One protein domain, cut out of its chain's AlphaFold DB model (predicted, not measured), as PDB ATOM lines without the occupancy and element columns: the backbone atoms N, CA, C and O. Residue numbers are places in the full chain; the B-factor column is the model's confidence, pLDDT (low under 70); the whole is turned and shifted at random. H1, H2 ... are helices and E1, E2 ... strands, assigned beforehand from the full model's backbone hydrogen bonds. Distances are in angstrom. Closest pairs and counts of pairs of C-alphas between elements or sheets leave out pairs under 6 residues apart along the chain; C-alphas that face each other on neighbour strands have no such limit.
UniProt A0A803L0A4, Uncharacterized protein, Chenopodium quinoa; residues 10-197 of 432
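Overview. This is residues 10 to 197 of the 432 residues of an uncharacterized protein of Chenopodium quinoa (UniProt A0A803L0A4). With little regular structure, this is a small sandwich, antiparallel sheet E1-E4-E5-E10-E7 face to face with antiparallel pair E6-E11; loops with H1, H2 and hairpins E2-E3 and E8-E9 make one end, hairpin E12-E13 the other. The 188 printed residues, under half in named elements, hold thirteen named strands and two helices, in order E1-E9, H1, H2, E10-E13: mostly strand. The whole is compact, radius of gyration of the C-alphas 17.0 A, spans 49 by 45 by 30 A.

Along the chain. Find C-alpha 10 at (54.851, 132.907, 114.484), beginning E1, 10-14; its sheet adds E4 50-54, E5 59-64, E10 167-170, E7 81-83. Next find E6 73-78 and E11 173-178, 16.6 A long. Elsewhere find E2 17-21, E3 27-31, E8 102-104, E9 112-115, H1 118-122, H2 143-151, E12 187-190 and E13 193-196, ending at (62.253, 147.653, 93.609).

Arrangement. N 13 of E1 and O 51 of E4 are within hydrogen-bond range, 2.8 A. The closest C-alphas of E4 and E6, Ala 51 and Val 75, are 7.0 A apart. H1 and H2 have every O i to N i+4 pair within hydrogen-bond range.

Size, cuts and confidence. The printed part has no cut; links E3-E4, E7-E8, H1-H2 and H2-E10 are long. Residues 180-197 are among those with pLDDT under 70.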
ATOM      1  N   SER A  10      53.994 133.980 114.977       84.06
ATOM      2  CA  SER A  10      54.851 132.907 114.484       84.06
ATOM      3  C   SER A  10      54.048 132.060 113.510       84.06
ATOM      4  O   SER A  10      52.896 131.704 113.783       84.06
ATOM      5  N   GLY A  11      54.621 131.779 112.348       84.19
ATOM      6  CA  GLY A  11      53.908 131.059 111.310       84.19
ATOM      7  C   GLY A  11      54.726 130.827 110.054       84.19
ATOM      8  O   GLY A  11      55.913 131.136 109.975       84.19
ATOM      9  N   ARG A  12      54.061 130.222 109.070       89.75
ATOM     10  CA  ARG A  12      54.686 129.710 107.852       89.75
ATOM     11  C   ARG A  12      53.967 130.227 106.621       89.75
ATOM     12  O   ARG A  12      52.739 130.305 106.604       89.75
ATOM     13  N   ILE A  13      54.730 130.520 105.577       91.88
ATOM     14  CA  ILE A  13      54.234 130.899 104.255       91.88
ATOM     15  C   ILE A  13      54.769 129.883 103.246       91.88
ATOM     16  O   ILE A  13      55.963 129.616 103.200       91.88
ATOM     17  N   TRP A  14      53.895 129.317 102.419       93.44
ATOM     18  CA  TRP A  14      54.273 128.359 101.379       93.44
ATOM     19  C   TRP A  14      53.378 128.511 100.155       93.44
ATOM     20  O   TRP A  14      52.306 129.117 100.219       93.44
ATOM     21  N   GLY A  15      53.820 127.971  99.022       90.19
ATOM     22  CA  GLY A  15      53.035 127.989  97.792       90.19
ATOM     23  C   GLY A  15      52.453 126.619  97.474       90.19
ATOM     24  O   GLY A  15      53.008 125.576  97.827       90.19
ATOM     25  N   ARG A  16      51.314 126.646  96.787       90.75
ATOM     26  CA  ARG A  16      50.567 125.471  96.335       90.75
ATOM     27  C   ARG A  16      50.673 125.406  94.814       90.75
ATOM     28  O   ARG A  16      50.507 126.434  94.160       90.75
ATOM     29  N   THR A  17      50.953 124.236  94.246       89.38
ATOM     30  CA  THR A  17      51.101 124.080  92.784       89.38
ATOM     31  C   THR A  17      50.153 123.039  92.219       89.38
ATOM     32  O   THR A  17      49.692 122.153  92.941       89.38
ATOM     33  N   GLY A  18      49.857 123.163  90.919       86.31
ATOM     34  CA  GLY A  18      48.925 122.275  90.222       86.31
ATOM     35  C   GLY A  18      47.555 122.270  90.891       86.31
ATOM     36  O   GLY A  18      47.031 121.202  91.189       86.31
ATOM     37  N   CYS A  19      47.059 123.456  91.248       88.81
ATOM     38  CA  CYS A  19      45.790 123.593  91.941       88.81
ATOM     39  C   CYS A  19      44.641 123.804  90.964       88.81
ATOM     40  O   CYS A  19      44.748 124.639  90.068       88.81
ATOM     41  N   ASP A  20      43.530 123.129  91.223       90.56
ATOM     42  CA  ASP A  20      42.254 123.353  90.556       90.56
ATOM     43  C   ASP A  20      41.184 123.592  91.623       90.56
ATOM     44  O   ASP A  20      40.912 122.704  92.436       90.56
ATOM     45  N   PHE A  21      40.643 124.813  91.666       89.62
ATOM     46  CA  PHE A  21      39.581 125.211  92.589       89.62
ATOM     47  C   PHE A  21      38.335 125.611  91.815       89.62
ATOM     48  O   PHE A  21      38.369 126.485  90.949       89.62
ATOM     49  N   GLY A  22      37.205 125.040  92.218       86.12
ATOM     50  CA  GLY A  22      35.896 125.491  91.780       86.12
ATOM     51  C   GLY A  22      35.557 126.884  92.316       86.12
ATOM     52  O   GLY A  22      36.212 127.427  93.207       86.12
ATOM     53  N   ARG A  23      34.461 127.454  91.807       87.56
ATOM     54  CA  ARG A  23      33.983 128.802  92.177       87.56
ATOM     55  C   ARG A  23      33.689 128.970  93.670       87.56
ATOM     56  O   ARG A  23      33.796 130.074  94.188       87.56
ATOM     57  N   GLU A  24      33.351 127.881  94.353       87.81
ATOM     58  CA  GLU A  24      33.093 127.856  95.798       87.81
ATOM     59  C   GLU A  24      34.382 127.774  96.639       87.81
ATOM     60  O   GLU A  24      34.331 127.767  97.866       87.81
ATOM     61  N   GLY A  25      35.555 127.720  95.998       84.88
ATOM     62  CA  GLY A  25      36.852 127.643  96.669       84.88
ATOM     63  C   GLY A  25      37.221 126.244  97.164       84.88
ATOM     64  O   GLY A  25      38.182 126.120  97.918       84.88
ATOM     65  N   ASN A  26      36.498 125.202  96.747       90.31
ATOM     66  CA  ASN A  26      36.864 123.803  96.974       90.31
ATOM     67  C   ASN A  26      37.634 123.245  95.776       90.31
ATOM     68  O   ASN A  26      37.306 123.545  94.630       90.31
ATOM     69  N   GLY A  27      38.654 122.437  96.039       89.81
ATOM     70  CA  GLY A  27      39.583 121.979  95.022       89.81
ATOM     71  C   GLY A  27      40.714 121.120  95.565       89.81
ATOM     72  O   GLY A  27      40.749 120.753  96.741       89.81
ATOM     73  N   THR A  28      41.670 120.810  94.701       90.81
ATOM     74  CA  THR A  28      42.861 120.026  95.053       90.81
ATOM     75  C   THR A  28      44.110 120.696  94.522       90.81
ATOM     76  O   THR A  28      44.041 121.436  93.550       90.81
ATOM     77  N   CYS A  29      45.253 120.416  95.144       91.06
ATOM     78  CA  CYS A  29      46.559 120.819  94.637       91.06
ATOM     79  C   CYS A  29      47.478 119.612  94.573       91.06
ATOM     80  O   CYS A  29      47.432 118.754  95.456       91.06
ATOM     81  N   LEU A  30      48.351 119.600  93.572       88.50
ATOM     82  CA  LEU A  30      49.370 118.572  93.415       88.50
ATOM     83  C   LEU A  30      50.400 118.609  94.554       88.50
ATOM     84  O   LEU A  30      50.849 117.560  95.008       88.50
ATOM     85  N   THR A  31      50.763 119.803  95.038       92.62
ATOM     86  CA  THR A  31      51.719 119.976  96.150       92.62
ATOM     87  C   THR A  31      51.312 121.111  97.088       92.62
ATOM     88  O   THR A  31      50.559 122.012  96.697       92.62
ATOM     89  N   GLY A  32      51.794 121.070  98.335       92.12
ATOM     90  CA  GLY A  32      51.553 122.112  99.340       92.12
ATOM     91  C   GLY A  32      50.090 122.263  99.775       92.12
ATOM     92  O   GLY A  32      49.731 123.267 100.387       92.12
ATOM     93  N   ALA A  33      49.213 121.312  99.440       93.19
ATOM     94  CA  ALA A  33      47.794 121.386  99.777       93.19
ATOM     95  C   ALA A  33      47.579 121.474 101.296       93.19
ATOM     96  O   ALA A  33      48.254 120.795 102.056       93.19
ATOM     97  N   CYS A  34      46.597 122.251 101.735       92.06
ATOM     98  CA  CYS A  34      46.249 122.432 103.150       92.06
ATOM     99  C   CYS A  34      44.820 121.937 103.431       92.06
ATOM    100  O   CYS A  34      44.037 122.582 104.127       92.06
ATOM    101  N   GLY A  35      44.464 120.815 102.799       89.88
ATOM    102  CA  GLY A  35      43.089 120.342 102.640       89.88
ATOM    103  C   GLY A  35      42.505 120.705 101.272       89.88
ATOM    104  O   GLY A  35      43.241 121.028 100.334       89.88
ATOM    105  N   THR A  36      41.178 120.639 101.161       90.25
ATOM    106  CA  THR A  36      40.435 120.882  99.912       90.25
ATOM    107  C   THR A  36      39.994 122.332  99.731       90.25
ATOM    108  O   THR A  36      39.554 122.708  98.652       90.25
ATOM    109  N   SER A  37      40.114 123.174 100.757       89.00
ATOM    110  CA  SER A  37      39.710 124.578 100.665       89.00
ATOM    111  C   SER A  37      40.835 125.466 100.123       89.00
ATOM    112  O   SER A  37      42.031 125.225 100.335       89.00
ATOM    113  N   LEU A  38      40.447 126.543  99.443       83.81
ATOM    114  CA  LEU A  38      41.318 127.653  99.075       83.81
ATOM    115  C   LEU A  38      41.847 128.371 100.328       83.81
ATOM    116  O   LEU A  38      43.001 128.796 100.342       83.81
ATOM    117  N   LYS A  39      41.035 128.459 101.392       88.56
ATOM    118  CA  LYS A  39      41.428 129.023 102.690       88.56
ATOM    119  C   LYS A  39      42.010 127.922 103.574       88.56
ATOM    120  O   LYS A  39      41.298 127.009 103.982       88.56
ATOM    121  N   CYS A  40      43.302 128.009 103.869       84.56
ATOM    122  CA  CYS A  40      43.977 127.016 104.697       84.56
ATOM    123  C   CYS A  40      43.560 127.126 106.170       84.56
ATOM    124  O   CYS A  40      43.628 128.204 106.751       84.56
ATOM    125  N   GLY A  41      43.179 125.993 106.769       83.00
ATOM    126  CA  GLY A  41      42.993 125.842 108.221       83.00
ATOM    127  C   GLY A  41      44.075 124.989 108.895       83.00
ATOM    128  O   GLY A  41      44.040 124.797 110.104       83.00
ATOM    129  N   ALA A  42      45.018 124.458 108.115       82.44
ATOM    130  CA  ALA A  42      46.102 123.594 108.566       82.44
ATOM    131  C   ALA A  42      47.397 123.912 107.803       82.44
ATOM    132  O   ALA A  42      47.378 124.646 106.809       82.44
ATOM    133  N   ALA A  43      48.511 123.341 108.264       84.25
ATOM    134  CA  ALA A  43      49.798 123.435 107.584       84.25
ATOM    135  C   ALA A  43      49.753 122.810 106.177       84.25
ATOM    136  O   ALA A  43      48.928 121.938 105.882       84.25
ATOM    137  N   GLY A  44      50.651 123.267 105.306       87.94
ATOM    138  CA  GLY A  44      50.837 122.683 103.982       87.94
ATOM    139  C   GLY A  44      51.307 121.235 104.071       87.94
ATOM    140  O   GLY A  44      52.189 120.904 104.855       87.94
ATOM    141  N   LYS A  45      50.721 120.363 103.251       93.25
ATOM    142  CA  LYS A  45      51.137 118.970 103.126       93.25
ATOM    143  C   LYS A  45      52.470 118.886 102.361       93.25
ATOM    144  O   LYS A  45      52.538 119.442 101.257       93.25
ATOM    145  N   PRO A  46      53.473 118.153 102.880       94.44
ATOM    146  CA  PRO A  46      54.697 117.832 102.149       94.44
ATOM    147  C   PRO A  46      54.425 117.174 100.776       94.44
ATOM    148  O   PRO A  46      53.459 116.413 100.642       94.44
ATOM    149  N   PRO A  47      55.256 117.434  99.749       95.38
ATOM    150  CA  PRO A  47      56.397 118.343  99.771       95.38
ATOM    151  C   PRO A  47      55.995 119.821  99.702       95.38
ATOM    152  O   PRO A  47      55.195 120.207  98.842       95.38
ATOM    153  N   ALA A  48      56.594 120.652 100.554       94.31
ATOM    154  CA  ALA A  48      56.406 122.099 100.535       94.31
ATOM    155  C   ALA A  48      57.674 122.837 100.986       94.31
ATOM    156  O   ALA A  48      58.168 122.600 102.081       94.31
ATOM    157  N   THR A  49      58.143 123.772 100.157       94.44
ATOM    158  CA  THR A  49      59.145 124.767 100.559       94.44
ATOM    159  C   THR A  49      58.466 125.788 101.471       94.44
ATOM    160  O   THR A  49      57.447 126.365 101.072       94.44
ATOM    161  N   LEU A  50      59.002 126.023 102.668       93.38
ATOM    162  CA  LEU A  50      58.384 126.893 103.672       93.38
ATOM    163  C   LEU A  50      59.254 128.119 103.931       93.38
ATOM    164  O   LEU A  50      60.456 127.983 104.102       93.38
ATOM    165  N   ALA A  51      58.651 129.300 104.008       92.81
ATOM    166  CA  ALA A  51      59.242 130.441 104.693       92.81
ATOM    167  C   ALA A  51      58.688 130.459 106.113       92.81
ATOM    168  O   ALA A  51      57.467 130.544 106.294       92.81
ATOM    169  N   GLU A  52      59.561 130.360 107.102       89.94
ATOM    170  CA  GLU A  52      59.189 130.322 108.513       89.94
ATOM    171  C   GLU A  52      59.541 131.658 109.165       89.94
ATOM    172  O   GLU A  52      60.550 132.279 108.837       89.94
ATOM    173  N   PHE A  53      58.668 132.134 110.051       87.69
ATOM    174  CA  PHE A  53      58.836 133.408 110.740       87.69
ATOM    175  C   PHE A  53      58.460 133.281 112.208       87.69
ATOM    176  O   PHE A  53      57.472 132.638 112.568       87.69
ATOM    177  N   THR A  54      59.197 133.997 113.044       83.69
ATOM    178  CA  THR A  54      58.805 134.371 114.400       83.69
ATOM    179  C   THR A  54      59.070 135.860 114.556       83.69
ATOM    180  O   THR A  54      60.219 136.273 114.693       83.69
ATOM    181  N   LEU A  55      58.010 136.665 114.488       84.31
ATOM    182  CA  LEU A  55      58.083 138.121 114.535       84.31
ATOM    183  C   LEU A  55      58.027 138.595 115.981       84.31
ATOM    184  O   LEU A  55      57.075 138.296 116.703       84.31
ATOM    185  N   ALA A  56      59.027 139.345 116.419       81.00
ATOM    186  CA  ALA A  56      59.135 139.792 117.802       81.00
ATOM    187  C   ALA A  56      59.880 141.130 117.872       81.00
ATOM    188  O   ALA A  56      59.856 141.929 116.943       81.00
ATOM    189  N   LYS A  57      60.537 141.417 119.003       79.25
ATOM    190  CA  LYS A  57      61.463 142.558 119.079       79.25
ATOM    191  C   LYS A  57      62.648 142.378 118.120       79.25
ATOM    192  O   LYS A  57      63.142 143.358 117.573       79.25
ATOM    193  N   VAL A  58      63.090 141.132 117.970       80.00
ATOM    194  CA  VAL A  58      64.023 140.667 116.946       80.00
ATOM    195  C   VAL A  58      63.303 139.542 116.227       80.00
ATOM    196  O   VAL A  58      62.901 138.576 116.878       80.00
ATOM    197  N   ASP A  59      63.109 139.684 114.926       84.88
ATOM    198  CA  ASP A  59      62.460 138.658 114.131       84.88
ATOM    199  C   ASP A  59      63.454 137.546 113.820       84.88
ATOM    200  O   ASP A  59      64.629 137.816 113.574       84.88
ATOM    201  N   PHE A  60      62.959 136.317 113.775       81.88
ATOM    202  CA  PHE A  60      63.669 135.158 113.250       81.88
ATOM    203  C   PHE A  60      62.958 134.692 111.991       81.88
ATOM    204  O   PHE A  60      61.728 134.589 111.987       81.88
ATOM    205  N   TYR A  61      63.712 134.423 110.934       85.88
ATOM    206  CA  TYR A  61      63.150 133.915 109.692       85.88
ATOM    207  C   TYR A  61      64.133 133.022 108.947       85.88
ATOM    208  O   TYR A  61      65.352 133.198 109.028       85.88
ATOM    209  N   ASP A  62      63.582 132.095 108.177       86.19
ATOM    210  CA  ASP A  62      64.337 131.177 107.340       86.19
ATOM    211  C   ASP A  62      63.499 130.676 106.156       86.19
ATOM    212  O   ASP A  62      62.298 130.947 106.040       86.19
ATOM    213  N   VAL A  63      64.169 129.965 105.247       91.56
ATOM    214  CA  VAL A  63      63.510 129.094 104.274       91.56
ATOM    215  C   VAL A  63      63.891 127.654 104.593       91.56
ATOM    216  O   VAL A  63      65.072 127.324 104.703       91.56
ATOM    217  N   SER A  64      62.889 126.792 104.691       91.38
ATOM    218  CA  SER A  64      62.995 125.429 105.186       91.38
ATOM    219  C   SER A  64      62.518 124.419 104.150       91.38
ATOM    220  O   SER A  64      61.447 124.541 103.548       91.38
ATOM    221  N   LEU A  65      63.365 123.412 103.938       92.94
ATOM    222  CA  LEU A  65      63.188 122.271 103.037       92.94
ATOM    223  C   LEU A  65      62.997 120.963 103.811       92.94
ATOM    224  O   LEU A  65      63.015 119.880 103.219       92.94
ATOM    225  N   VAL A  66      62.823 121.052 105.133       91.38
ATOM    226  CA  VAL A  66      62.561 119.912 106.027       91.38
ATOM    227  C   VAL A  66      61.327 119.136 105.563       91.38
ATOM    228  O   VAL A  66      61.331 117.903 105.527       91.38
ATOM    229  N   ASP A  67      60.315 119.869 105.098       92.94
ATOM    230  CA  ASP A  67      59.060 119.340 104.565       92.94
ATOM    231  C   ASP A  67      59.112 119.116 103.045       92.94
ATOM    232  O   ASP A  67      58.083 118.898 102.412       92.94
ATOM    233  N   GLY A  68      60.296 119.130 102.429       94.00
ATOM    234  CA  GLY A  68      60.483 118.937 100.993       94.00
ATOM    235  C   GLY A  68      60.598 120.242 100.202       94.00
ATOM    236  O   GLY A  68      60.620 121.339 100.745       94.00
ATOM    237  N   PHE A  69      60.681 120.115  98.880       95.19
ATOM    238  CA  PHE A  69      60.798 121.232  97.947       95.19
ATOM    239  C   PHE A  69      59.761 121.094  96.839       95.19
ATOM    240  O   PHE A  69      59.752 120.099  96.114       95.19
ATOM    241  N   ASN A  70      58.920 122.102  96.640       93.19
ATOM    242  CA  ASN A  70      57.964 122.126  95.527       93.19
ATOM    243  C   ASN A  70      58.143 123.335  94.603       93.19
ATOM    244  O   ASN A  70      57.929 123.221  93.394       93.19
ATOM    245  N   ILE A  71      58.571 124.471  95.150       91.31
ATOM    246  CA  ILE A  71      58.840 125.701  94.406       91.31
ATOM    247  C   ILE A  71      60.071 126.417  94.971       91.31
ATOM    248  O   ILE A  71      60.272 126.402  96.187       91.31
ATOM    249  N   PRO A  72      60.867 127.090  94.122       89.38
ATOM    250  CA  PRO A  72      61.899 128.006  94.591       89.38
ATOM    251  C   PRO A  72      61.286 129.125  95.432       89.38
ATOM    252  O   PRO A  72      60.207 129.634  95.103       89.38
ATOM    253  N   MET A  73      61.979 129.518  96.495       89.00
ATOM    254  CA  MET A  73      61.512 130.541  97.419       89.00
ATOM    255  C   MET A  73      62.679 131.356  97.968       89.00
ATOM    256  O   MET A  73      63.743 130.807  98.257       89.00
ATOM    257  N   ALA A  74      62.440 132.654  98.149       88.19
ATOM    258  CA  ALA A  74      63.343 133.551  98.854       88.19
ATOM    259  C   ALA A  74      62.574 134.507  99.777       88.19
ATOM    260  O   ALA A  74      61.492 134.984  99.426       88.19
ATOM    261  N   VAL A  75      63.164 134.821 100.929       88.62
ATOM    262  CA  VAL A  75      62.696 135.813 101.899       88.62
ATOM    263  C   VAL A  75      63.737 136.917 102.000       88.62
ATOM    264  O   VAL A  75      64.895 136.671 102.331       88.62
ATOM    265  N   LYS A  76      63.320 138.150 101.720       84.88
ATOM    266  CA  LYS A  76      64.191 139.323 101.730       84.88
ATOM    267  C   LYS A  76      63.658 140.402 102.672       84.88
ATOM    268  O   LYS A  76      62.585 140.935 102.392       84.88
ATOM    269  N   PRO A  77      64.405 140.781 103.719       84.75
ATOM    270  CA  PRO A  77      64.091 141.959 104.522       84.75
ATOM    271  C   PRO A  77      64.268 143.266 103.739       84.75
ATOM    272  O   PRO A  77      65.123 143.376 102.852       84.75
ATOM    273  N   LEU A  78      63.491 144.284 104.094       77.31
ATOM    274  CA  LEU A  78      63.540 145.632 103.542       77.31
ATOM    275  C   LEU A  78      64.031 146.619 104.604       77.31
ATOM    276  O   LEU A  78      63.291 146.988 105.514       77.31
ATOM    277  N   ASN A  79      65.274 147.085 104.453       67.88
ATOM    278  CA  ASN A  79      65.865 148.167 105.254       67.88
ATOM    279  C   ASN A  79      65.866 147.933 106.779       67.88
ATOM    280  O   ASN A  79      65.833 148.894 107.544       67.88
ATOM    281  N   GLY A  80      65.888 146.674 107.217       73.62
ATOM    282  CA  GLY A  80      65.989 146.333 108.631       73.62
ATOM    283  C   GLY A  80      67.394 146.491 109.201       73.62
ATOM    284  O   GLY A  80      68.368 146.719 108.480       73.62
ATOM    285  N   VAL A  81      67.495 146.326 110.517       66.94
ATOM    286  CA  VAL A  81      68.755 146.399 111.267       66.94
ATOM    287  C   VAL A  81      69.091 145.022 111.846       66.94
ATOM    288  O   VAL A  81      68.223 144.365 112.418       66.94
ATOM    289  N   GLY A  82      70.351 144.593 111.718       71.75
ATOM    290  CA  GLY A  82      70.831 143.287 112.186       71.75
ATOM    291  C   GLY A  82      71.286 142.370 111.046       71.75
ATOM    292  O   GLY A  82      71.752 142.844 110.010       71.75
ATOM    293  N   ASN A  83      71.158 141.054 111.235       68.44
ATOM    294  CA  ASN A  83      71.505 140.022 110.253       68.44
ATOM    295  C   ASN A  83      70.380 139.837 109.210       68.44
ATOM    296  O   ASN A  83      69.765 138.779 109.095       68.44
ATOM    297  N   CYS A  84      70.086 140.915 108.478       77.00
ATOM    298  CA  CYS A  84      68.981 141.028 107.524       77.00
ATOM    299  C   CYS A  84      69.320 140.446 106.137       77.00
ATOM    300  O   CYS A  84      69.096 141.078 105.100       77.00
ATOM    301  N   THR A  85      69.916 139.259 106.109       79.12
ATOM    302  CA  THR A  85      70.317 138.549 104.889       79.12
ATOM    303  C   THR A  85      69.122 137.935 104.159       79.12
ATOM    304  O   THR A  85      68.041 137.749 104.710       79.12
ATOM    305  N   ILE A  86      69.291 137.622 102.876       79.38
ATOM    306  CA  ILE A  86      68.245 136.940 102.107       79.38
ATOM    307  C   ILE A  86      68.277 135.453 102.474       79.38
ATOM    308  O   ILE A  86      69.321 134.820 102.333       79.38
ATOM    309  N   ALA A  87      67.144 134.912 102.922       84.00
ATOM    310  CA  ALA A  87      66.960 133.477 103.125       84.00
ATOM    311  C   ALA A  87      66.395 132.852 101.851       84.00
ATOM    312  O   ALA A  87      65.579 133.485 101.175       84.00
ATOM    313  N   GLY A  88      66.771 131.622 101.517       84.50
ATOM    314  CA  GLY A  88      66.199 130.966 100.345       84.50
ATOM    315  C   GLY A  88      67.059 129.887  99.726       84.50
ATOM    316  O   GLY A  88      68.133 129.533 100.217       84.50
ATOM    317  N   CYS A  89      66.553 129.378  98.608       79.69
ATOM    318  CA  CYS A  89      67.267 128.445  97.758       79.69
ATOM    319  C   CYS A  89      67.457 129.031  96.355       79.69
ATOM    320  O   CYS A  89      66.487 129.411  95.698       79.69
ATOM    321  N   ASP A  90      68.707 129.069  95.891       70.19
ATOM    322  CA  ASP A  90      69.064 129.518  94.539       70.19
ATOM    323  C   ASP A  90      68.814 128.464  93.456       70.19
ATOM    324  O   ASP A  90      68.662 128.806  92.280       70.19
ATOM    325  N   GLU A  91      68.767 127.190  93.843       79.19
ATOM    326  CA  GLU A  91      68.656 126.058  92.932       79.19
ATOM    327  C   GLU A  91      67.238 125.478  92.880       79.19
ATOM    328  O   GLU A  91      66.473 125.469  93.843       79.19
ATOM    329  N   ASP A  92      66.880 124.931  91.720       86.81
ATOM    330  CA  ASP A  92      65.622 124.212  91.548       86.81
ATOM    331  C   ASP A  92      65.830 122.714  91.793       86.81
ATOM    332  O   ASP A  92      66.208 121.961  90.885       86.81
ATOM    333  N   LEU A  93      65.558 122.270  93.025       89.56
ATOM    334  CA  LEU A  93      65.753 120.882  93.457       89.56
ATOM    335  C   LEU A  93      64.957 119.858  92.639       89.56
ATOM    336  O   LEU A  93      65.328 118.685  92.610       89.56
ATOM    337  N   ARG A  94      63.910 120.266  91.912       89.94
ATOM    338  CA  ARG A  94      63.136 119.361  91.044       89.94
ATOM    339  C   ARG A  94      63.982 118.766  89.922       89.94
ATOM    340  O   ARG A  94      63.749 117.628  89.522       89.94
ATOM    341  N   ARG A  95      64.984 119.507  89.439       87.38
ATOM    342  CA  ARG A  95      65.833 119.100  88.305       87.38
ATOM    343  C   ARG A  95      66.739 117.920  88.639       87.38
ATOM    344  O   ARG A  95      66.975 117.078  87.781       87.38
ATOM    345  N   ASN A  96      67.208 117.859  89.883       85.94
ATOM    346  CA  ASN A  96      68.164 116.859  90.364       85.94
ATOM    347  C   ASN A  96      67.605 116.042  91.540       85.94
ATOM    348  O   ASN A  96      68.368 115.465  92.312       85.94
ATOM    349  N   CYS A  97      66.280 116.002  91.687       92.75
ATOM    350  CA  CYS A  97      65.639 115.268  92.767       92.75
ATOM    351  C   CYS A  97      65.915 113.760  92.627       92.75
ATOM    352  O   CYS A  97      65.676 113.200  91.548       92.75
ATOM    353  N   PRO A  98      66.373 113.077  93.694       94.94
ATOM    354  CA  PRO A  98      66.491 111.622  93.708       94.94
ATOM    355  C   PRO A  98      65.178 110.948  93.297       94.94
ATOM    356  O   PRO A  98      64.085 111.449  93.578       94.94
ATOM    357  N   LYS A  99      65.268 109.813  92.597       93.00
ATOM    358  CA  LYS A  99      64.090 109.160  91.998       93.00
ATOM    359  C   LYS A  99      63.082 108.735  93.063       93.00
ATOM    360  O   LYS A  99      61.888 108.909  92.870       93.00
ATOM    361  N   GLU A 100      63.581 108.233  94.181       95.00
ATOM    362  CA  GLU A 100      62.830 107.807  95.358       95.00
ATOM    363  C   GLU A 100      62.131 108.962  96.094       95.00
ATOM    364  O   GLU A 100      61.136 108.733  96.775       95.00
ATOM    365  N   LEU A 101      62.604 110.202  95.921       96.19
ATOM    366  CA  LEU A 101      61.995 111.405  96.499       96.19
ATOM    367  C   LEU A 101      61.120 112.173  95.498       96.19
ATOM    368  O   LEU A 101      60.417 113.109  95.871       96.19
ATOM    369  N   SER A 102      61.167 111.817  94.215       94.31
ATOM    370  CA  SER A 102      60.525 112.586  93.150       94.31
ATOM    371  C   SER A 102      59.007 112.418  93.151       94.31
ATOM    372  O   SER A 102      58.493 111.312  92.992       94.31
ATOM    373  N   VAL A 103      58.277 113.534  93.197       92.56
ATOM    374  CA  VAL A 103      56.848 113.576  92.861       92.56
ATOM    375  C   VAL A 103      56.714 113.824  91.364       92.56
ATOM    376  O   VAL A 103      57.255 114.804  90.848       92.56
ATOM    377  N   LYS A 104      56.016 112.938  90.651       89.19
ATOM    378  CA  LYS A 104      55.830 113.029  89.195       89.19
ATOM    379  C   LYS A 104      54.513 113.702  88.830       89.19
ATOM    380  O   LYS A 104      53.516 113.523  89.524       89.19
ATOM    381  N   SER A 105      54.529 114.468  87.738       81.31
ATOM    382  CA  SER A 105      53.307 115.038  87.163       81.31
ATOM    383  C   SER A 105      52.356 113.918  86.710       81.31
ATOM    384  O   SER A 105      52.818 113.019  85.999       81.31
ATOM    385  N   PRO A 106      51.056 113.964  87.058       71.56
ATOM    386  CA  PRO A 106      50.057 113.021  86.554       71.56
ATOM    387  C   PRO A 106      49.906 113.072  85.024       71.56
ATOM    388  O   PRO A 106      49.766 112.031  84.387       71.56
ATOM    389  N   ASP A 107      50.008 114.269  84.435       68.12
ATOM    390  CA  ASP A 107      49.703 114.521  83.015       68.12
ATOM    391  C   ASP A 107      50.929 114.374  82.096       68.12
ATOM    392  O   ASP A 107      50.820 114.117  80.894       68.12
ATOM    393  N   HIS A 108      52.130 114.507  82.662       61.22
ATOM    394  CA  HIS A 108      53.406 114.459  81.945       61.22
ATOM    395  C   HIS A 108      54.408 113.564  82.680       61.22
ATOM    396  O   HIS A 108      55.490 114.029  83.029       61.22
ATOM    397  N   GLY A 109      54.050 112.291  82.912       59.66
ATOM    398  CA  GLY A 109      54.668 111.297  83.822       59.66
ATOM    399  C   GLY A 109      56.199 111.118  83.876       59.66
ATOM    400  O   GLY A 109      56.691 110.263  84.609       59.66
ATOM    401  N   ARG A 110      56.990 111.906  83.145       65.75
ATOM    402  CA  ARG A 110      58.448 112.023  83.279       65.75
ATOM    403  C   ARG A 110      58.904 113.222  84.124       65.75
ATOM    404  O   ARG A 110      59.950 113.110  84.772       65.75
ATOM    405  N   GLU A 111      58.155 114.324  84.173       83.81
ATOM    406  CA  GLU A 111      58.581 115.557  84.853       83.81
ATOM    407  C   GLU A 111      58.425 115.462  86.379       83.81
ATOM    408  O   GLU A 111      57.376 115.068  86.894       83.81
ATOM    409  N   THR A 112      59.494 115.800  87.110       91.06
ATOM    410  CA  THR A 112      59.456 115.931  88.572       91.06
ATOM    411  C   THR A 112      58.871 117.293  88.934       91.06
ATOM    412  O   THR A 112      59.466 118.323  88.634       91.06
ATOM    413  N   VAL A 113      57.725 117.302  89.610       89.81
ATOM    414  CA  VAL A 113      57.013 118.527  90.009       89.81
ATOM    415  C   VAL A 113      57.349 118.987  91.428       89.81
ATOM    416  O   VAL A 113      57.113 120.145  91.763       89.81
ATOM    417  N   ALA A 114      57.911 118.097  92.248       94.19
ATOM    418  CA  ALA A 114      58.417 118.377  93.588       94.19
ATOM    419  C   ALA A 114      59.364 117.267  94.060       94.19
ATOM    420  O   ALA A 114      59.382 116.167  93.507       94.19
ATOM    421  N   CYS A 115      60.130 117.562  95.103       96.00
ATOM    422  CA  CYS A 115      61.015 116.640  95.788       96.00
ATOM    423  C   CYS A 115      60.563 116.492  97.244       96.00
ATOM    424  O   CYS A 115      60.522 117.469  97.988       96.00
ATOM    425  N   ARG A 116      60.190 115.279  97.646       97.00
ATOM    426  CA  ARG A 116      59.842 114.932  99.031       97.00
ATOM    427  C   ARG A 116      61.088 114.979  99.907       97.00
ATOM    428  O   ARG A 116      62.193 114.799  99.405       97.00
ATOM    429  N   SER A 117      60.928 115.211 101.205       94.44
ATOM    430  CA  SER A 117      62.030 115.008 102.144       94.44
ATOM    431  C   SER A 117      62.186 113.523 102.475       94.44
ATOM    432  O   SER A 117      61.285 112.712 102.247       94.44
ATOM    433  N   ALA A 118      63.334 113.151 103.036       93.50
ATOM    434  CA  ALA A 118      63.556 111.777 103.472       93.50
ATOM    435  C   ALA A 118      62.593 111.359 104.592       93.50
ATOM    436  O   ALA A 118      62.107 110.231 104.584       93.50
ATOM    437  N   CYS A 119      62.256 112.272 105.508       94.38
ATOM    438  CA  CYS A 119      61.250 112.005 106.532       94.38
ATOM    439  C   CYS A 119      59.896 111.642 105.906       94.38
ATOM    440  O   CYS A 119      59.294 110.638 106.274       94.38
ATOM    441  N   ASP A 120      59.452 112.406 104.907       94.94
ATOM    442  CA  ASP A 120      58.168 112.189 104.237       94.94
ATOM    443  C   ASP A 120      58.114 110.857 103.453       94.94
ATOM    444  O   ASP A 120      57.054 110.241 103.319       94.94
ATOM    445  N   VAL A 121      59.253 110.373 102.947       96.94
ATOM    446  CA  VAL A 121      59.322 109.107 102.194       96.94
ATOM    447  C   VAL A 121      59.534 107.890 103.090       96.94
ATOM    448  O   VAL A 121      58.822 106.900 102.938       96.94
ATOM    449  N   PHE A 122      60.508 107.940 103.996       95.56
ATOM    450  CA  PHE A 122      60.923 106.773 104.780       95.56
ATOM    451  C   PHE A 122      60.235 106.698 106.145       95.56
ATOM    452  O   PHE A 122      60.055 105.601 106.666       95.56
ATOM    453  N   ASN A 123      59.827 107.841 106.707       94.81
ATOM    454  CA  ASN A 123      59.070 107.960 107.958       94.81
ATOM    455  C   ASN A 123      59.669 107.204 109.163       94.81
ATOM    456  O   ASN A 123      58.953 106.785 110.078       94.81
ATOM    457  N   THR A 124      60.986 107.030 109.187       95.00
ATOM    458  CA  THR A 124      61.703 106.478 110.336       95.00
ATOM    459  C   THR A 124      62.133 107.595 111.282       95.00
ATOM    460  O   THR A 124      62.218 108.767 110.906       95.00
ATOM    461  N   ASP A 125      62.392 107.237 112.535       93.31
ATOM    462  CA  ASP A 125      62.703 108.218 113.572       93.31
ATOM    463  C   ASP A 125      64.019 108.963 113.330       93.31
ATOM    464  O   ASP A 125      64.103 110.141 113.665       93.31
ATOM    465  N   ASP A 126      65.005 108.338 112.689       88.94
ATOM    466  CA  ASP A 126      66.264 108.979 112.301       88.94
ATOM    467  C   ASP A 126      66.070 109.993 111.164       88.94
ATOM    468  O   ASP A 126      66.560 111.118 111.256       88.94
ATOM    469  N   TYR A 127      65.296 109.655 110.125       91.19
ATOM    470  CA  TYR A 127      65.009 110.586 109.028       91.19
ATOM    471  C   TYR A 127      64.122 111.756 109.461       91.19
ATOM    472  O   TYR A 127      64.242 112.848 108.905       91.19
ATOM    473  N   CYS A 128      63.241 111.529 110.435       92.81
ATOM    474  CA  CYS A 128      62.297 112.522 110.941       92.81
ATOM    475  C   CYS A 128      62.749 113.230 112.221       92.81
ATOM    476  O   CYS A 128      62.000 114.061 112.730       92.81
ATOM    477  N   CYS A 129      63.927 112.903 112.760       88.56
ATOM    478  CA  CYS A 129      64.405 113.413 114.043       88.56
ATOM    479  C   CYS A 129      63.373 113.266 115.181       88.56
ATOM    480  O   CYS A 129      63.043 114.230 115.873       88.56
ATOM    481  N   ARG A 130      62.820 112.063 115.364       93.44
ATOM    482  CA  ARG A 130      61.839 111.748 116.418       93.44
ATOM    483  C   ARG A 130      62.420 110.789 117.453       93.44
ATOM    484  O   ARG A 130      63.452 110.161 117.232       93.44
ATOM    485  N   GLY A 131      61.731 110.648 118.585       93.19
ATOM    486  CA  GLY A 131      62.099 109.681 119.620       93.19
ATOM    487  C   GLY A 131      63.526 109.902 120.121       93.19
ATOM    488  O   GLY A 131      63.877 111.011 120.523       93.19
ATOM    489  N   VAL A 132      64.365 108.863 120.052       88.94
ATOM    490  CA  VAL A 132      65.781 108.943 120.464       88.94
ATOM    491  C   VAL A 132      66.619 109.881 119.591       88.94
ATOM    492  O   VAL A 132      67.667 110.324 120.041       88.94
ATOM    493  N   TYR A 133      66.143 110.217 118.387       85.81
ATOM    494  CA  TYR A 133      66.742 111.197 117.479       85.81
ATOM    495  C   TYR A 133      66.135 112.601 117.650       85.81
ATOM    496  O   TYR A 133      66.451 113.500 116.886       85.81
ATOM    497  N   GLY A 134      65.270 112.829 118.643       82.75
ATOM    498  CA  GLY A 134      64.564 114.097 118.879       82.75
ATOM    499  C   GLY A 134      65.409 115.216 119.490       82.75
ATOM    500  O   GLY A 134      64.895 116.016 120.268       82.75
ATOM    501  N   ASN A 135      66.714 115.247 119.220       79.25
ATOM    502  CA  ASN A 135      67.591 116.334 119.639       79.25
ATOM    503  C   ASN A 135      68.790 116.490 118.676       79.25
ATOM    504  O   ASN A 135      69.143 115.528 117.983       79.25
ATOM    505  N   PRO A 136      69.457 117.663 118.671       68.19
ATOM    506  CA  PRO A 136      70.572 117.954 117.762       68.19
ATOM    507  C   PRO A 136      71.809 117.060 117.931       68.19
ATOM    508  O   PRO A 136      72.614 116.952 117.014       68.19
ATOM    509  N   VAL A 137      71.997 116.437 119.101       74.25
ATOM    510  CA  VAL A 137      73.157 115.564 119.353       74.25
ATOM    511  C   VAL A 137      72.978 114.221 118.660       74.25
ATOM    512  O   VAL A 137      73.950 113.636 118.198       74.25
ATOM    513  N   THR A 138      71.744 113.730 118.586       80.62
ATOM    514  CA  THR A 138      71.429 112.401 118.054       80.62
ATOM    515  C   THR A 138      70.893 112.430 116.629       80.62
ATOM    516  O   THR A 138      71.117 111.472 115.895       80.62
ATOM    517  N   CYS A 139      70.183 113.489 116.213       79.19
ATOM    518  CA  CYS A 139      69.761 113.597 114.820       79.19
ATOM    519  C   CYS A 139      70.890 114.161 113.975       79.19
ATOM    520  O   CYS A 139      71.270 115.323 114.114       79.19
ATOM    521  N   HIS A 140      71.387 113.349 113.057       82.06
ATOM    522  CA  HIS A 140      72.433 113.765 112.141       82.06
ATOM    523  C   HIS A 140      71.872 113.978 110.734       82.06
ATOM    524  O   HIS A 140      70.936 113.285 110.327       82.06
ATOM    525  N   PRO A 141      72.463 114.892 109.948       79.62
ATOM    526  CA  PRO A 141      72.048 115.095 108.572       79.62
ATOM    527  C   PRO A 141      72.271 113.813 107.761       79.62
ATOM    528  O   PRO A 141      73.381 113.263 107.697       79.62
ATOM    529  N   ASN A 142      71.208 113.352 107.111       84.19
ATOM    530  CA  ASN A 142      71.216 112.167 106.266       84.19
ATOM    531  C   ASN A 142      71.647 112.508 104.826       84.19
ATOM    532  O   ASN A 142      71.889 113.665 104.483       84.19
ATOM    533  N   TYR A 143      71.779 111.490 103.971       89.12
ATOM    534  CA  TYR A 143      72.207 111.672 102.578       89.12
ATOM    535  C   TYR A 143      71.336 112.683 101.808       89.12
ATOM    536  O   TYR A 143      71.864 113.538 101.098       89.12
ATOM    537  N   TYR A 144      70.016 112.625 101.983       89.44
ATOM    538  CA  TYR A 144      69.071 113.470 101.259       89.44
ATOM    539  C   TYR A 144      69.028 114.902 101.789       89.44
ATOM    540  O   TYR A 144      69.029 115.836 100.989       89.44
ATOM    541  N   SER A 145      69.049 115.097 103.113       83.31
ATOM    542  CA  SER A 145      69.102 116.450 103.681       83.31
ATOM    543  C   SER A 145      70.403 117.158 103.300       83.31
ATOM    544  O   SER A 145      70.378 118.318 102.902       83.31
ATOM    545  N   LYS A 146      71.534 116.438 103.258       82.56
ATOM    546  CA  LYS A 146      72.802 116.968 102.723       82.56
ATOM    547  C   LYS A 146      72.695 117.380 101.258       82.56
ATOM    548  O   LYS A 146      73.238 118.416 100.891       82.56
ATOM    549  N   LEU A 147      71.996 116.604 100.427       82.75
ATOM    550  CA  LEU A 147      71.770 116.951  99.020       82.75
ATOM    551  C   LEU A 147      70.962 118.249  98.895       82.75
ATOM    552  O   LEU A 147      71.313 119.116  98.096       82.75
ATOM    553  N   PHE A 148      69.921 118.415  99.715       87.25
ATOM    554  CA  PHE A 148      69.125 119.644  99.739       87.25
ATOM    555  C   PHE A 148      69.957 120.834 100.214       87.25
ATOM    556  O   PHE A 148      69.968 121.867  99.552       87.25
ATOM    557  N   LYS A 149      70.732 120.666 101.291       82.38
ATOM    558  CA  LYS A 149      71.621 121.708 101.816       82.38
ATOM    559  C   LYS A 149      72.688 122.139 100.814       82.38
ATOM    560  O   LYS A 149      72.989 123.319 100.697       82.38
ATOM    561  N   GLN A 150      73.243 121.195 100.057       78.50
ATOM    562  CA  GLN A 150      74.234 121.493  99.021       78.50
ATOM    563  C   GLN A 150      73.664 122.356  97.893       78.50
ATOM    564  O   GLN A 150      74.359 123.234  97.392       78.50
ATOM    565  N   ALA A 151      72.418 122.108  97.489       80.88
ATOM    566  CA  ALA A 151      71.745 122.927  96.484       80.88
ATOM    567  C   ALA A 151      71.278 124.276  97.053       80.88
ATOM    568  O   ALA A 151      71.224 125.272  96.336       80.88
ATOM    569  N   CYS A 152      70.954 124.306  98.345       79.69
ATOM    570  CA  CYS A 152      70.347 125.443  99.021       79.69
ATOM    571  C   CYS A 152      71.094 125.775 100.331       79.69
ATOM    572  O   CYS A 152      70.556 125.525 101.412       79.69
ATOM    573  N   PRO A 153      72.317 126.341 100.284       77.50
ATOM    574  CA  PRO A 153      73.129 126.535 101.491       77.50
ATOM    575  C   PRO A 153      72.514 127.491 102.522       77.50
ATOM    576  O   PRO A 153      72.789 127.360 103.709       77.50
ATOM    577  N   ALA A 154      71.670 128.425 102.071       71.31
ATOM    578  CA  ALA A 154      70.964 129.401 102.904       71.31
ATOM    579  C   ALA A 154      69.556 128.933 103.337       71.31
ATOM    580  O   ALA A 154      68.696 129.764 103.632       71.31
ATOM    581  N   SER A 155      69.292 127.620 103.308       79.56
ATOM    582  CA  SER A 155      68.021 127.011 103.719       79.56
ATOM    583  C   SER A 155      68.224 125.872 104.722       79.56
ATOM    584  O   SER A 155      69.222 125.148 104.663       79.56
ATOM    585  N   TYR A 156      67.233 125.662 105.589       78.50
ATOM    586  CA  TYR A 156      67.128 124.470 106.430       78.50
ATOM    587  C   TYR A 156      66.842 123.231 105.586       78.50
ATOM    588  O   TYR A 156      66.017 123.260 104.678       78.50
ATOM    589  N   SER A 157      67.486 122.115 105.906       83.06
ATOM    590  CA  SER A 157      67.336 120.848 105.181       83.06
ATOM    591  C   SER A 157      66.880 119.671 106.051       83.06
ATOM    592  O   SER A 157      66.454 118.646 105.515       83.06
ATOM    593  N   TYR A 158      66.948 119.797 107.379       82.62
ATOM    594  CA  TYR A 158      66.394 118.852 108.360       82.62
ATOM    595  C   TYR A 158      66.102 119.557 109.702       82.62
ATOM    596  O   TYR A 158      66.477 120.709 109.889       82.62
ATOM    597  N   ALA A 159      65.423 118.883 110.636       70.44
ATOM    598  CA  ALA A 159      64.842 119.520 111.828       70.44
ATOM    599  C   ALA A 159      65.845 120.196 112.789       70.44
ATOM    600  O   ALA A 159      65.470 121.123 113.499       70.44
ATOM    601  N   TYR A 160      67.102 119.746 112.817       66.75
ATOM    602  CA  TYR A 160      68.167 120.334 113.642       66.75
ATOM    603  C   TYR A 160      69.332 120.833 112.789       66.75
ATOM    604  O   TYR A 160      70.486 120.771 113.211       66.75
ATOM    605  N   ASP A 161      69.030 121.278 111.566       57.03
ATOM    606  CA  ASP A 161      70.030 121.877 110.690       57.03
ATOM    607  C   ASP A 161      70.714 123.077 111.343       57.03
ATOM    608  O   ASP A 161      70.227 123.673 112.311       57.03
ATOM    609  N   ASP A 162      71.906 123.364 110.840       57.59
ATOM    610  CA  ASP A 162      72.819 124.307 111.458       57.59
ATOM    611  C   ASP A 162      72.182 125.710 111.614       57.59
ATOM    612  O   ASP A 162      71.371 126.131 110.783       57.59
ATOM    613  N   PRO A 163      72.558 126.470 112.659       52.72
ATOM    614  CA  PRO A 163      71.963 127.777 112.933       52.72
ATOM    615  C   PRO A 163      72.292 128.845 111.873       52.72
ATOM    616  O   PRO A 163      71.777 129.955 111.969       52.72
ATOM    617  N   THR A 164      73.118 128.553 110.855       48.59
ATOM    618  CA  THR A 164      73.511 129.519 109.808       48.59
ATOM    619  C   THR A 164      72.398 129.775 108.790       48.59
ATOM    620  O   THR A 164      72.502 130.701 107.986       48.59
ATOM    621  N   SER A 165      71.324 128.978 108.826       55.53
ATOM    622  CA  SER A 165      70.131 129.155 107.989       55.53
ATOM    623  C   SER A 165      68.963 129.840 108.709       55.53
ATOM    624  O   SER A 165      67.929 130.023 108.077       55.53
ATOM    625  N   ILE A 166      69.116 130.234 109.988       64.44
ATOM    626  CA  ILE A 166      68.172 131.124 110.688       64.44
ATOM    627  C   ILE A 166      68.754 132.528 110.695       64.44
ATOM    628  O   ILE A 166      69.839 132.778 111.225       64.44
ATOM    629  N   PHE A 167      68.004 133.470 110.147       73.75
ATOM    630  CA  PHE A 167      68.409 134.862 110.061       73.75
ATOM    631  C   PHE A 167      67.624 135.715 111.048       73.75
ATOM    632  O   PHE A 167      66.513 135.365 111.450       73.75
ATOM    633  N   THR A 168      68.223 136.831 111.465       77.44
ATOM    634  CA  THR A 168      67.611 137.736 112.441       77.44
ATOM    635  C   THR A 168      67.584 139.158 111.932       77.44
ATOM    636  O   THR A 168      68.609 139.709 111.541       77.44
ATOM    637  N   CYS A 169      66.424 139.797 111.969       75.62
ATOM    638  CA  CYS A 169      66.290 141.170 111.504       75.62
ATOM    639  C   CYS A 169      65.305 141.935 112.387       75.62
ATOM    640  O   CYS A 169      64.411 141.356 112.995       75.62
ATOM    641  N   SER A 170      65.516 143.236 112.549       85.56
ATOM    642  CA  SER A 170      64.667 144.086 113.387       85.56
ATOM    643  C   SER A 170      64.118 145.258 112.589       85.56
ATOM    644  O   SER A 170      64.852 145.880 111.816       85.56
ATOM    645  N   GLY A 171      62.845 145.587 112.824       80.19
ATOM    646  CA  GLY A 171      62.201 146.793 112.294       80.19
ATOM    647  C   GLY A 171      62.113 146.818 110.769       80.19
ATOM    648  O   GLY A 171      62.438 147.834 110.160       80.19
ATOM    649  N   THR A 172      61.730 145.699 110.157       83.25
ATOM    650  CA  THR A 172      61.759 145.516 108.704       83.25
ATOM    651  C   THR A 172      60.438 144.970 108.177       83.25
ATOM    652  O   THR A 172      59.725 144.263 108.885       83.25
ATOM    653  N   ASP A 173      60.165 145.245 106.906       83.44
ATOM    654  CA  ASP A 173      59.164 144.516 106.132       83.44
ATOM    655  C   ASP A 173      59.841 143.382 105.355       83.44
ATOM    656  O   ASP A 173      61.006 143.493 104.969       83.44
ATOM    657  N   TYR A 174      59.109 142.309 105.055       85.25
ATOM    658  CA  TYR A 174      59.649 141.165 104.318       85.25
ATOM    659  C   TYR A 174      59.018 141.015 102.941       85.25
ATOM    660  O   TYR A 174      57.814 141.185 102.744       85.25
ATOM    661  N   VAL A 175      59.845 140.604 101.985       82.62
ATOM    662  CA  VAL A 175      59.420 140.192 100.654       82.62
ATOM    663  C   VAL A 175      59.609 138.697 100.515       82.62
ATOM    664  O   VAL A 175      60.739 138.218 100.435       82.62
ATOM    665  N   VAL A 176      58.500 137.966 100.448       86.56
ATOM    666  CA  VAL A 176      58.507 136.537 100.126       86.56
ATOM    667  C   VAL A 176      58.269 136.385  98.633       86.56
ATOM    668  O   VAL A 176      57.239 136.813  98.109       86.56
ATOM    669  N   THR A 177      59.233 135.792  97.939       83.12
ATOM    670  CA  THR A 177      59.194 135.617  96.487       83.12
ATOM    671  C   THR A 177      59.123 134.138  96.157       83.12
ATOM    672  O   THR A 177      59.966 133.361  96.595       83.12
ATOM    673  N   PHE A 178      58.130 133.764  95.357       84.81
ATOM    674  CA  PHE A 178      57.974 132.417  94.821       84.81
ATOM    675  C   PHE A 178      58.552 132.339  93.408       84.81
ATOM    676  O   PHE A 178      58.461 133.305  92.649       84.81
ATOM    677  N   CYS A 179      59.098 131.180  93.041       78.81
ATOM    678  CA  CYS A 179      59.657 130.906  91.713       78.81
ATOM    679  C   CYS A 179      60.783 131.872  91.300       78.81
ATOM    680  O   CYS A 179      60.910 132.213  90.125       78.81
ATOM    681  N   SER A 180      61.603 132.307  92.257       63.94
ATOM    682  CA  SER A 180      62.711 133.235  92.026       63.94
ATOM    683  C   SER A 180      64.023 132.670  92.569       63.94
ATOM    684  O   SER A 180      64.005 131.863  93.495       63.94
ATOM    685  N   SER A 181      65.144 133.088  91.980       59.56
ATOM    686  CA  SER A 181      66.484 132.901  92.546       59.56
ATOM    687  C   SER A 181      66.859 134.136  93.369       59.56
ATOM    688  O   SER A 181      66.395 135.241  93.063       59.56
ATOM    689  N   MET A 182      67.734 134.009  94.373       54.28
ATOM    690  CA  MET A 182      68.066 135.119  95.286       54.28
ATOM    691  C   MET A 182      68.718 136.325  94.570       54.28
ATOM    692  O   MET A 182      68.831 137.414  95.131       54.28
ATOM    693  N   SER A 183      69.108 136.156  93.302       50.66
ATOM    694  CA  SER A 183      69.713 137.151  92.410       50.66
ATOM    695  C   SER A 183      68.736 138.111  91.705       50.66
ATOM    696  O   SER A 183      69.181 139.080  91.078       50.66
ATOM    697  N   GLN A 184      67.424 137.847  91.716       52.38
ATOM    698  CA  GLN A 184      66.473 138.629  90.914       52.38
ATOM    699  C   GLN A 184      66.060 139.957  91.580       52.38
ATOM    700  O   GLN A 184      65.892 140.023  92.799       52.38
ATOM    701  N   PRO A 185      65.866 141.033  90.791       48.44
ATOM    702  CA  PRO A 185      65.284 142.272  91.288       48.44
ATOM    703  C   PRO A 185      63.822 142.037  91.675       48.44
ATOM    704  O   PRO A 185      62.969 141.821  90.816       48.44
ATOM    705  N   VAL A 186      63.533 142.083  92.973       53.72
ATOM    706  CA  VAL A 186      62.164 141.962  93.484       53.72
ATOM    707  C   VAL A 186      61.598 143.343  93.785       53.72
ATOM    708  O   VAL A 186      62.273 144.160  94.423       53.72
ATOM    709  N   CYS A 187      60.370 143.592  93.328       48.03
ATOM    710  CA  CYS A 187      59.607 144.805  93.592       48.03
ATOM    711  C   CYS A 187      58.434 144.524  94.527       48.03
ATOM    712  O   CYS A 187      57.730 143.529  94.369       48.03
ATOM    713  N   THR A 188      58.184 145.432  95.462       54.03
ATOM    714  CA  THR A 188      57.016 145.405  96.344       54.03
ATOM    715  C   THR A 188      56.271 146.719  96.287       54.03
ATOM    716  O   THR A 188      56.821 147.749  95.909       54.03
ATOM    717  N   TYR A 189      54.987 146.681  96.623       43.78
ATOM    718  CA  TYR A 189      54.138 147.859  96.663       43.78
ATOM    719  C   TYR A 189      53.796 148.135  98.123       43.78
ATOM    720  O   TYR A 189      53.080 147.347  98.730       43.78
ATOM    721  N   HIS A 190      54.337 149.209  98.690       45.22
ATOM    722  CA  HIS A 190      54.154 149.574 100.094       45.22
ATOM    723  C   HIS A 190      53.749 151.051 100.189       45.22
ATOM    724  O   HIS A 190      54.330 151.885  99.496       45.22
ATOM    725  N   ASN A 191      52.741 151.388 101.003       44.94
ATOM    726  CA  ASN A 191      52.217 152.760 101.157       44.94
ATOM    727  C   ASN A 191      51.957 153.494  99.821       44.94
ATOM    728  O   ASN A 191      52.384 154.629  99.626       44.94
ATOM    729  N   ASN A 192      51.289 152.829  98.873       42.69
ATOM    730  CA  ASN A 192      51.036 153.317  97.510       42.69
ATOM    731  C   ASN A 192      52.286 153.614  96.648       42.69
ATOM    732  O   ASN A 192      52.181 154.261  95.604       42.69
ATOM    733  N   LYS A 193      53.468 153.116  97.032       40.12
ATOM    734  CA  LYS A 193      54.733 153.303  96.309       40.12
ATOM    735  C   LYS A 193      55.351 151.960  95.920       40.12
ATOM    736  O   LYS A 193      55.469 151.053  96.741       40.12
ATOM    737  N   LEU A 194      55.771 151.839  94.660       42.41
ATOM    738  CA  LEU A 194      56.530 150.687  94.170       42.41
ATOM    739  C   LEU A 194      58.003 150.825  94.588       42.41
ATOM    740  O   LEU A 194      58.653 151.821  94.267       42.41
ATOM    741  N   ILE A 195      58.526 149.831  95.298       54.19
ATOM    742  CA  ILE A 195      59.900 149.754  95.797       54.19
ATOM    743  C   ILE A 195      60.550 148.520  95.172       54.19
ATOM    744  O   ILE A 195      60.177 147.397  95.487       54.19
ATOM    745  N   CYS A 196      61.522 148.724  94.284       47.66
ATOM    746  CA  CYS A 196      62.253 147.653  93.609       47.66
ATOM    747  C   CYS A 196      63.678 147.543  94.138       47.66
ATOM    748  O   CYS A 196      64.385 148.542  94.244       47.66
ATOM    749  N   SER A 197      64.125 146.322  94.414       53.22
ATOM    750  CA  SER A 197      65.536 146.052  94.668       53.22
ATOM    751  C   SER A 197      66.320 145.897  93.362       53.22
ATOM    752  O   SER A 197      65.843 145.268  92.420       53.22
TER     753      SER A 197